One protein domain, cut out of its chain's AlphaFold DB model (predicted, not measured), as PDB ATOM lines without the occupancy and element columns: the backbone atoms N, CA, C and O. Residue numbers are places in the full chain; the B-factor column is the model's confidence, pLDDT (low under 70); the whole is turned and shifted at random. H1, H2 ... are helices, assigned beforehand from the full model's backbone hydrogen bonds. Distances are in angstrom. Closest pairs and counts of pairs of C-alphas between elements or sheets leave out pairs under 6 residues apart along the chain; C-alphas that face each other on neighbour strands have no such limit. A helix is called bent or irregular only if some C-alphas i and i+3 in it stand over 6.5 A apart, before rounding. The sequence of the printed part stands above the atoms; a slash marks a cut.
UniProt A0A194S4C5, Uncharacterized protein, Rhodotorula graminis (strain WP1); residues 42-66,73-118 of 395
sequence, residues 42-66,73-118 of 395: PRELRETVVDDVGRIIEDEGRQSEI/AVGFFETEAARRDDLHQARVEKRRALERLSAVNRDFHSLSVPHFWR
ATOM      1  N   PRO A  42     100.918 189.714 202.400       93.88
ATOM      2  CA  PRO A  42     100.821 189.197 201.038       93.88
ATOM      3  C   PRO A  42      99.641 189.806 200.273       93.88
ATOM      4  O   PRO A  42      98.598 190.124 200.854       93.88
ATOM      5  N   ARG A  43      99.809 189.987 198.962       90.94
ATOM      6  CA  ARG A  43      98.793 190.607 198.101       90.94
ATOM      7  C   ARG A  43      97.480 189.826 198.152       90.94
ATOM      8  O   ARG A  43      96.427 190.431 198.286       90.94
ATOM      9  N   GLU A  44      97.577 188.507 198.153       93.06
ATOM     10  CA  GLU A  44      96.482 187.541 198.145       93.06
ATOM     11  C   GLU A  44      95.624 187.664 199.414       93.06
ATOM     12  O   GLU A  44      94.398 187.616 199.353       93.06
ATOM     13  N   LEU A  45      96.249 187.902 200.577       92.06
ATOM     14  CA  LEU A  45      95.522 188.157 201.826       92.06
ATOM     15  C   LEU A  45      94.837 189.526 201.823       92.06
ATOM     16  O   LEU A  45      93.782 189.679 202.429       92.06
ATOM     17  N   ARG A  46      95.402 190.523 201.136       91.81
ATOM     18  CA  ARG A  46      94.779 191.849 201.008       91.81
ATOM     19  C   ARG A  46      93.618 191.844 200.021       91.81
ATOM     20  O   ARG A  46      92.605 192.467 200.309       91.81
ATOM     21  N   GLU A  47      93.739 191.097 198.927       90.75
ATOM     22  CA  GLU A  47      92.634 190.783 198.012       90.75
ATOM     23  C   GLU A  47      91.515 190.059 198.766       90.75
ATOM     24  O   GLU A  47      90.383 190.529 198.752       90.75
ATOM     25  N   THR A  48      91.851 189.025 199.547       91.62
ATOM     26  CA  THR A  48      90.887 188.313 200.405       91.62
ATOM     27  C   THR A  48      90.189 189.255 201.394       91.62
ATOM     28  O   THR A  48      88.976 189.189 201.529       91.62
ATOM     29  N   VAL A  49      90.904 190.186 202.042       90.88
ATOM     30  CA  VAL A  49      90.292 191.178 202.953       90.88
ATOM     31  C   VAL A  49      89.347 192.144 202.225       90.88
ATOM     32  O   VAL A  49      88.292 192.467 202.764       90.88
ATOM     33  N   VAL A  50      89.691 192.608 201.018       90.19
ATOM     34  CA  VAL A  50      88.809 193.475 200.210       90.19
ATOM     35  C   VAL A  50      87.555 192.712 199.773       90.19
ATOM     36  O   VAL A  50      86.444 193.230 199.911       90.19
ATOM     37  N   ASP A  51      87.725 191.474 199.308       88.56
ATOM     38  CA  ASP A  51      86.626 190.588 198.928       88.56
ATOM     39  C   ASP A  51      85.727 190.259 200.122       88.56
ATOM     40  O   ASP A  51      84.511 190.365 199.996       88.56
ATOM     41  N   ASP A  52      86.288 189.919 201.283       89.38
ATOM     42  CA  ASP A  52      85.523 189.558 202.477       89.38
ATOM     43  C   ASP A  52      84.789 190.767 203.072       89.38
ATOM     44  O   ASP A  52      83.619 190.635 203.414       89.38
ATOM     45  N   VAL A  53      85.382 191.970 203.100       86.81
ATOM     46  CA  VAL A  53      84.638 193.213 203.416       86.81
ATOM     47  C   VAL A  53      83.506 193.429 202.407       86.81
ATOM     48  O   VAL A  53      82.399 193.823 202.773       86.81
ATOM     49  N   GLY A  54      83.759 193.134 201.132       81.19
ATOM     50  CA  GLY A  54      82.750 193.184 200.087       81.19
ATOM     51  C   GLY A  54      81.644 192.132 200.230       81.19
ATOM     52  O   GLY A  54      80.523 192.424 199.816       81.19
ATOM     53  N   ARG A  55      81.943 190.945 200.771       83.69
ATOM     54  CA  ARG A  55      80.995 189.845 200.997       83.69
ATOM     55  C   ARG A  55      80.193 190.042 202.263       83.69
ATOM     56  O   ARG A  55      78.987 189.952 202.166       83.69
ATOM     57  N   ILE A  56      80.822 190.380 203.390       80.94
ATOM     58  CA  ILE A  56      80.143 190.604 204.677       80.94
ATOM     59  C   ILE A  56      78.985 191.586 204.494       80.94
ATOM     60  O   ILE A  56      77.871 191.274 204.880       80.94
ATOM     61  N   ILE A  57      79.217 192.703 203.801       74.31
ATOM     62  CA  ILE A  57      78.187 193.732 203.601       74.31
ATOM     63  C   ILE A  57      77.163 193.327 202.522       74.31
ATOM     64  O   ILE A  57      75.996 193.701 202.603       74.31
ATOM     65  N   GLU A  58      77.556 192.532 201.515       72.19
ATOM     66  CA  GLU A  58      76.571 191.911 200.614       72.19
ATOM     67  C   GLU A  58      75.692 190.909 201.380       72.19
ATOM     68  O   GLU A  58      74.479 190.949 201.226       72.19
ATOM     69  N   ASP A  59      76.272 190.057 202.223       73.31
ATOM     70  CA  ASP A  59      75.604 188.977 202.954       73.31
ATOM     71  C   ASP A  59      74.791 189.481 204.157       73.31
ATOM     72  O   ASP A  59      73.779 188.874 204.492       73.31
ATOM     73  N   GLU A  60      75.163 190.609 204.769       64.06
ATOM     74  CA  GLU A  60      74.313 191.364 205.700       64.06
ATOM     75  C   GLU A  60      73.058 191.880 204.974       64.06
ATOM     76  O   GLU A  60      71.954 191.714 205.488       64.06
ATOM     77  N   GLY A  61      73.189 192.360 203.729       57.16
ATOM     78  CA  GLY A  61      72.044 192.635 202.849       57.16
ATOM     79  C   GLY A  61      71.264 191.373 202.432       57.16
ATOM     80  O   GLY A  61      70.039 191.405 202.344       57.16
ATOM     81  N   ARG A  62      71.938 190.229 202.227       57.81
ATOM     82  CA  ARG A  62      71.285 188.940 201.903       57.81
ATOM     83  C   ARG A  62      70.663 188.224 203.101       57.81
ATOM     84  O   ARG A  62      69.924 187.263 202.896       57.81
ATOM     85  N   GLN A  63      70.898 188.647 204.342       48.53
ATOM     86  CA  GLN A  63      70.185 188.057 205.484       48.53
ATOM     87  C   GLN A  63      68.676 188.365 205.438       48.53
ATOM     88  O   GLN A  63      67.894 187.575 205.969       48.53
ATOM     89  N   SER A  64      68.263 189.401 204.695       48.28
ATOM     90  CA  SER A  64      66.877 189.610 204.250       48.28
ATOM     91  C   SER A  64      66.422 188.589 203.186       48.28
ATOM     92  O   SER A  64      65.293 188.106 203.244       48.28
ATOM     93  N   GLU A  65      67.291 188.187 202.244       43.81
ATOM     94  CA  GLU A  65      66.961 187.243 201.153       43.81
ATOM     95  C   GLU A  65      66.665 185.811 201.649       43.81
ATOM     96  O   GLU A  65      65.863 185.108 201.038       43.81
ATOM     97  N   ILE A  66      67.253 185.361 202.768       41.88
ATOM     98  CA  ILE A  66      67.067 183.981 203.281       41.88
ATOM     99  C   ILE A  66      65.610 183.700 203.711       41.88
ATOM    100  O   ILE A  66      65.181 182.544 203.716       41.88
ATOM    101  N   ALA A  73      56.608 185.146 194.465       52.16
ATOM    102  CA  ALA A  73      55.244 185.628 194.626       52.16
ATOM    103  C   ALA A  73      54.813 186.579 193.493       52.16
ATOM    104  O   ALA A  73      55.626 187.156 192.774       52.16
ATOM    105  N   VAL A  74      53.495 186.718 193.352       56.94
ATOM    106  CA  VAL A  74      52.869 187.829 192.623       56.94
ATOM    107  C   VAL A  74      53.506 189.143 193.104       56.94
ATOM    108  O   VAL A  74      53.621 189.327 194.314       56.94
ATOM    109  N   GLY A  75      53.951 190.004 192.183       65.31
ATOM    110  CA  GLY A  75      54.778 191.171 192.513       65.31
ATOM    111  C   GLY A  75      56.281 190.860 192.570       65.31
ATOM    112  O   GLY A  75      56.959 191.261 193.514       65.31
ATOM    113  N   PHE A  76      56.832 190.163 191.567       75.19
ATOM    114  CA  PHE A  76      58.283 190.041 191.371       75.19
ATOM    115  C   PHE A  76      58.924 191.421 191.206       75.19
ATOM    116  O   PHE A  76      59.939 191.667 191.845       75.19
ATOM    117  N   PHE A  77      58.344 192.340 190.425       73.94
ATOM    118  CA  PHE A  77      58.934 193.674 190.240       73.94
ATOM    119  C   PHE A  77      58.762 194.589 191.464       73.94
ATOM    120  O   PHE A  77      59.635 195.418 191.712       73.94
ATOM    121  N   GLU A  78      57.707 194.403 192.264       73.75
ATOM    122  CA  GLU A  78      57.532 195.061 193.571       73.75
ATOM    123  C   GLU A  78      58.543 194.527 194.604       73.75
ATOM    124  O   GLU A  78      59.282 195.295 195.220       73.75
ATOM    125  N   THR A  79      58.664 193.200 194.717       75.06
ATOM    126  CA  THR A  79      59.659 192.525 195.569       75.06
ATOM    127  C   THR A  79      61.083 192.910 195.163       75.06
ATOM    128  O   THR A  79      61.935 193.161 196.011       75.06
ATOM    129  N   GLU A  80      61.354 192.985 193.861       74.12
ATOM    130  CA  GLU A  80      62.642 193.392 193.303       74.12
ATOM    131  C   GLU A  80      62.919 194.889 193.513       74.12
ATOM    132  O   GLU A  80      64.083 195.260 193.668       74.12
ATOM    133  N   ALA A  81      61.893 195.748 193.569       70.81
ATOM    134  CA  ALA A  81      62.037 197.150 193.958       70.81
ATOM    135  C   ALA A  81      62.397 197.280 195.447       70.81
ATOM    136  O   ALA A  81      63.438 197.852 195.760       70.81
ATOM    137  N   ALA A  82      61.648 196.637 196.348       71.69
ATOM    138  CA  ALA A  82      61.981 196.611 197.777       71.69
ATOM    139  C   ALA A  82      63.390 196.030 198.029       71.69
ATOM    140  O   ALA A  82      64.197 196.596 198.768       71.69
ATOM    141  N   ARG A  83      63.747 194.948 197.322       72.44
ATOM    142  CA  ARG A  83      65.097 194.363 197.353       72.44
ATOM    143  C   ARG A  83      66.164 195.331 196.835       72.44
ATOM    144  O   ARG A  83      67.305 195.267 197.286       72.44
ATOM    145  N   ARG A  84      65.847 196.219 195.887       71.44
ATOM    146  CA  ARG A  84      66.788 197.242 195.396       71.44
ATOM    147  C   ARG A  84      67.071 198.321 196.417       71.44
ATOM    148  O   ARG A  84      68.218 198.760 196.445       71.44
ATOM    149  N   ASP A  85      66.106 198.691 197.246       70.19
ATOM    150  CA  ASP A  85      66.306 199.682 198.304       70.19
ATOM    151  C   ASP A  85      67.211 199.119 199.414       70.19
ATOM    152  O   ASP A  85      68.230 199.731 199.752       70.19
ATOM    153  N   ASP A  86      66.957 197.883 199.861       72.88
ATOM    154  CA  ASP A  86      67.851 197.143 200.769       72.88
ATOM    155  C   ASP A  86      69.270 197.000 200.176       72.88
ATOM    156  O   ASP A  86      70.282 197.312 200.817       72.88
ATOM    157  N   LEU A  87      69.367 196.593 198.902       74.50
ATOM    158  CA  LEU A  87      70.643 196.501 198.188       74.50
ATOM    159  C   LEU A  87      71.307 197.872 197.988       74.50
ATOM    160  O   LEU A  87      72.536 197.930 197.905       74.50
ATOM    161  N   HIS A  88      70.554 198.969 197.888       77.12
ATOM    162  CA  HIS A  88      71.100 200.321 197.793       77.12
ATOM    163  C   HIS A  88      71.774 200.706 199.108       77.12
ATOM    164  O   HIS A  88      72.944 201.096 199.094       77.12
ATOM    165  N   GLN A  89      71.097 200.512 200.243       78.56
ATOM    166  CA  GLN A  89      71.673 200.769 201.562       78.56
ATOM    167  C   GLN A  89      72.946 199.934 201.783       78.56
ATOM    168  O   GLN A  89      74.005 200.490 202.095       78.56
ATOM    169  N   ALA A  90      72.900 198.629 201.492       78.81
ATOM    170  CA  ALA A  90      74.074 197.755 201.562       78.81
ATOM    171  C   ALA A  90      75.216 198.218 200.629       78.81
ATOM    172  O   ALA A  90      76.393 198.177 200.997       78.81
ATOM    173  N   ARG A  91      74.914 198.730 199.424       80.81
ATOM    174  CA  ARG A  91      75.923 199.309 198.510       80.81
ATOM    175  C   ARG A  91      76.544 200.594 199.053       80.81
ATOM    176  O   ARG A  91      77.752 200.776 198.888       80.81
ATOM    177  N   VAL A  92      75.767 201.471 199.691       84.19
ATOM    178  CA  VAL A  92      76.271 202.702 200.328       84.19
ATOM    179  C   VAL A  92      77.214 202.354 201.481       84.19
ATOM    180  O   VAL A  92      78.311 202.908 201.577       84.19
ATOM    181  N   GLU A  93      76.845 201.388 202.318       85.31
ATOM    182  CA  GLU A  93      77.687 200.913 203.419       85.31
ATOM    183  C   GLU A  93      78.957 200.216 202.916       85.31
ATOM    184  O   GLU A  93      80.058 200.516 203.393       85.31
ATOM    185  N   LYS A  94      78.839 199.389 201.871       85.56
ATOM    186  CA  LYS A  94      79.970 198.751 201.186       85.56
ATOM    187  C   LYS A  94      80.934 199.775 200.605       85.56
ATOM    188  O   LYS A  94      82.142 199.654 200.807       85.56
ATOM    189  N   ARG A  95      80.421 200.811 199.933       86.56
ATOM    190  CA  ARG A  95      81.226 201.921 199.410       86.56
ATOM    191  C   ARG A  95      81.984 202.617 200.545       86.56
ATOM    192  O   ARG A  95      83.207 202.678 200.478       86.56
ATOM    193  N   ARG A  96      81.309 203.003 201.635       89.69
ATOM    194  CA  ARG A  96      81.938 203.622 202.825       89.69
ATOM    195  C   ARG A  96      82.972 202.717 203.507       89.69
ATOM    196  O   ARG A  96      83.944 203.200 204.090       89.69
ATOM    197  N   ALA A  97      82.776 201.399 203.509       88.88
ATOM    198  CA  ALA A  97      83.750 200.448 204.044       88.88
ATOM    199  C   ALA A  97      85.000 200.346 203.155       88.88
ATOM    200  O   ALA A  97      86.117 200.443 203.663       88.88
ATOM    201  N   LEU A  98      84.814 200.234 201.839       89.69
ATOM    202  CA  LEU A  98      85.901 200.196 200.861       89.69
ATOM    203  C   LEU A  98      86.663 201.527 200.784       89.69
ATOM    204  O   LEU A  98      87.882 201.519 200.660       89.69
ATOM    205  N   GLU A  99      85.988 202.671 200.917       90.44
ATOM    206  CA  GLU A  99      86.620 203.997 201.002       90.44
ATOM    207  C   GLU A  99      87.545 204.075 202.222       90.44
ATOM    208  O   GLU A  99      88.734 204.371 202.077       90.44
ATOM    209  N   ARG A 100      87.044 203.699 203.409       91.06
ATOM    210  CA  ARG A 100      87.857 203.602 204.633       91.06
ATOM    211  C   ARG A 100      89.048 202.659 204.458       91.06
ATOM    212  O   ARG A 100      90.145 203.012 204.874       91.06
ATOM    213  N   LEU A 101      88.861 201.501 203.819       89.62
ATOM    214  CA  LEU A 101      89.936 200.542 203.544       89.62
ATOM    215  C   LEU A 101      90.971 201.099 202.548       89.62
ATOM    216  O   LEU A 101      92.174 200.944 202.757       89.62
ATOM    217  N   SER A 102      90.525 201.816 201.512       91.25
ATOM    218  CA  SER A 102      91.395 202.468 200.526       91.25
ATOM    219  C   SER A 102      92.272 203.565 201.144       91.25
ATOM    220  O   SER A 102      93.430 203.713 200.756       91.25
ATOM    221  N   ALA A 103      91.771 204.265 202.166       90.25
ATOM    222  CA  ALA A 103      92.523 205.274 202.909       90.25
ATOM    223  C   ALA A 103      93.626 204.682 203.815       90.25
ATOM    224  O   ALA A 103      94.536 205.405 204.218       90.25
ATOM    225  N   VAL A 104      93.593 203.376 204.126       88.88
ATOM    226  CA  VAL A 104      94.630 202.715 204.947       88.88
ATOM    227  C   VAL A 104      95.946 202.563 204.181       88.88
ATOM    228  O   VAL A 104      97.024 202.672 204.772       88.88
ATOM    229  N   ASN A 105      95.890 202.244 202.882       89.50
ATOM    230  CA  ASN A 105      97.079 201.983 202.070       89.50
ATOM    231  C   ASN A 105      96.794 202.067 200.558       89.50
ATOM    232  O   ASN A 105      95.770 201.568 200.091       89.50
ATOM    233  N   ARG A 106      97.764 202.572 199.781       90.12
ATOM    234  CA  ARG A 106      97.751 202.596 198.304       90.12
ATOM    235  C   ARG A 106      97.455 201.226 197.677       90.12
ATOM    236  O   ARG A 106      96.754 201.159 196.669       90.12
ATOM    237  N   ASP A 107      97.940 200.143 198.278       91.44
ATOM    238  CA  ASP A 107      97.690 198.794 197.773       91.44
ATOM    239  C   ASP A 107      96.207 198.421 197.933       91.44
ATOM    240  O   ASP A 107      95.582 197.999 196.963       91.44
ATOM    241  N   PHE A 108      95.599 198.677 199.099       91.19
ATOM    242  CA  PHE A 108      94.157 198.478 199.305       91.19
ATOM    243  C   PHE A 108      93.305 199.364 198.397       91.19
ATOM    244  O   PHE A 108      92.285 198.904 197.887       91.19
ATOM    245  N   HIS A 109      93.735 200.601 198.146       90.31
ATOM    246  CA  HIS A 109      93.112 201.462 197.147       90.31
ATOM    247  C   HIS A 109      93.131 200.796 195.762       90.31
ATOM    248  O   HIS A 109      92.072 200.635 195.162       90.31
ATOM    249  N   SER A 110      94.286 200.304 195.293       90.31
ATOM    250  CA  SER A 110      94.389 199.625 193.989       90.31
ATOM    251  C   SER A 110      93.481 198.393 193.856       90.31
ATOM    252  O   SER A 110      92.931 198.153 192.782       90.31
ATOM    253  N   LEU A 111      93.277 197.658 194.953       91.56
ATOM    254  CA  LEU A 111      92.432 196.463 195.009       91.56
ATOM    255  C   LEU A 111      90.937 196.793 195.142       91.56
ATOM    256  O   LEU A 111      90.103 196.064 194.621       91.56
ATOM    257  N   SER A 112      90.589 197.912 195.783       91.06
ATOM    258  CA  SER A 112      89.198 198.366 195.939       91.06
ATOM    259  C   SER A 112      88.638 199.015 194.665       91.06
ATOM    260  O   SER A 112      87.427 198.982 194.449       91.06
ATOM    261  N   VAL A 113      89.497 199.563 193.790       89.25
ATOM    262  CA  VAL A 113      89.104 200.228 192.529       89.25
ATOM    263  C   VAL A 113      88.084 199.418 191.705       89.25
ATOM    264  O   VAL A 113      87.009 199.959 191.450       89.25
ATOM    265  N   PRO A 114      88.310 198.138 191.344       89.88
ATOM    266  CA  PRO A 114      87.318 197.308 190.648       89.88
ATOM    267  C   PRO A 114      85.912 197.292 191.269       89.88
ATOM    268  O   PRO A 114      84.923 197.217 190.542       89.88
ATOM    269  N   HIS A 115      85.804 197.383 192.598       87.31
ATOM    270  CA  HIS A 115      84.523 197.350 193.303       87.31
ATOM    271  C   HIS A 115      83.790 198.696 193.225       87.31
ATOM    272  O   HIS A 115      82.567 198.698 193.090       87.31
ATOM    273  N   PHE A 116      84.508 199.827 193.231       87.69
ATOM    274  CA  PHE A 116      83.909 201.153 193.015       87.69
ATOM    275  C   PHE A 116      83.339 201.308 191.599       87.69
ATOM    276  O   PHE A 116      82.279 201.904 191.435       87.69
ATOM    277  N   TRP A 117      83.996 200.714 190.597       92.25
ATOM    278  CA  TRP A 117      83.553 200.724 189.196       92.25
ATOM    279  C   TRP A 117      82.495 199.659 188.860       92.25
ATOM    280  O   TRP A 117      82.072 199.569 187.713       92.25
ATOM    281  N   ARG A 118      82.036 198.847 189.826       89.56
ATOM    282  CA  ARG A 118      81.016 197.808 189.575       89.56
ATOM    283  C   ARG A 118      79.631 198.387 189.255       89.56
ATOM    284  O   ARG A 118      78.841 197.720 188.584       89.56
TER     285      ARG A 118
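AT A GLANCE: This is residues 42 to 66 and 73 to 118 of the 395 residues of an uncharacterized protein of Rhodotorula graminis (strain WP1) (UniProt A0A194S4C5). A long helix, H2, makes the length of a rod; H1 runs beside it the opposite way, and the short H3 folds back along H2's last part and touches H1 as well. Residues 73 to 82, of which 76 to 82 belong to H2, stick out from this three-helix bundle. The printed part has 71 residues with three named helices in the order H1, H2, H3 and no named strand: all helix. It is loose, with a radius of gyration of the C-alphas of 14.4 A, and spans 48 by 18 by 15 A.

IN THESE COORDINATES: Find C-alpha 43 at (98.793, 190.607, 198.101); from there H1, residues 43 to 62, runs 27.8 A. After the cut, H2 covers residues 76 to 104, 40.8 A from C-alpha 76 at (58.283, 190.041, 191.371). H3, residues 106 to 116, ends at C-alpha 116, at (83.909, 201.153, 193.015); it is irregular, but only just, with C-alphas 111 and 114 6.8 A apart.

HOW THE PARTS SIT: The bundle is up and down, each helix running against the one before it. Look at Gly 61 and Ala 90, whose C-alphas are the closest of H1 and H2, 5.7 A; these helices touch at a shallow tilt of 33 degrees, only just short of steep. Residues 95 to 103 of H2 touch H3 in a helical hairpin, at a shallow tilt of 13 degrees; the closest C-alphas are those of Ser 102 and His 109, 3.9 A. Residues 46 to 50 of H1 touch H3, the same way at 37 degrees, only just a steep tilt; the closest C-alphas, of Glu 47 and Leu 111, are 6.4 A apart. O i to N i+4 pairs are within hydrogen-bond range for 15 of 16 in H1, 24 of 25 in H2 and 5 of 7 in H3.

THE WHOLE: The C-alphas farthest apart are those of Pro 42 and Val 74, 48.7 A. Residues 67 to 72 are not printed, and C-alphas 66 and 73 are 14.7 A apart across the cut. The link from H2 to H3 is tight. Confidence is under 70 at residues 60 to 66 and 73 to 75.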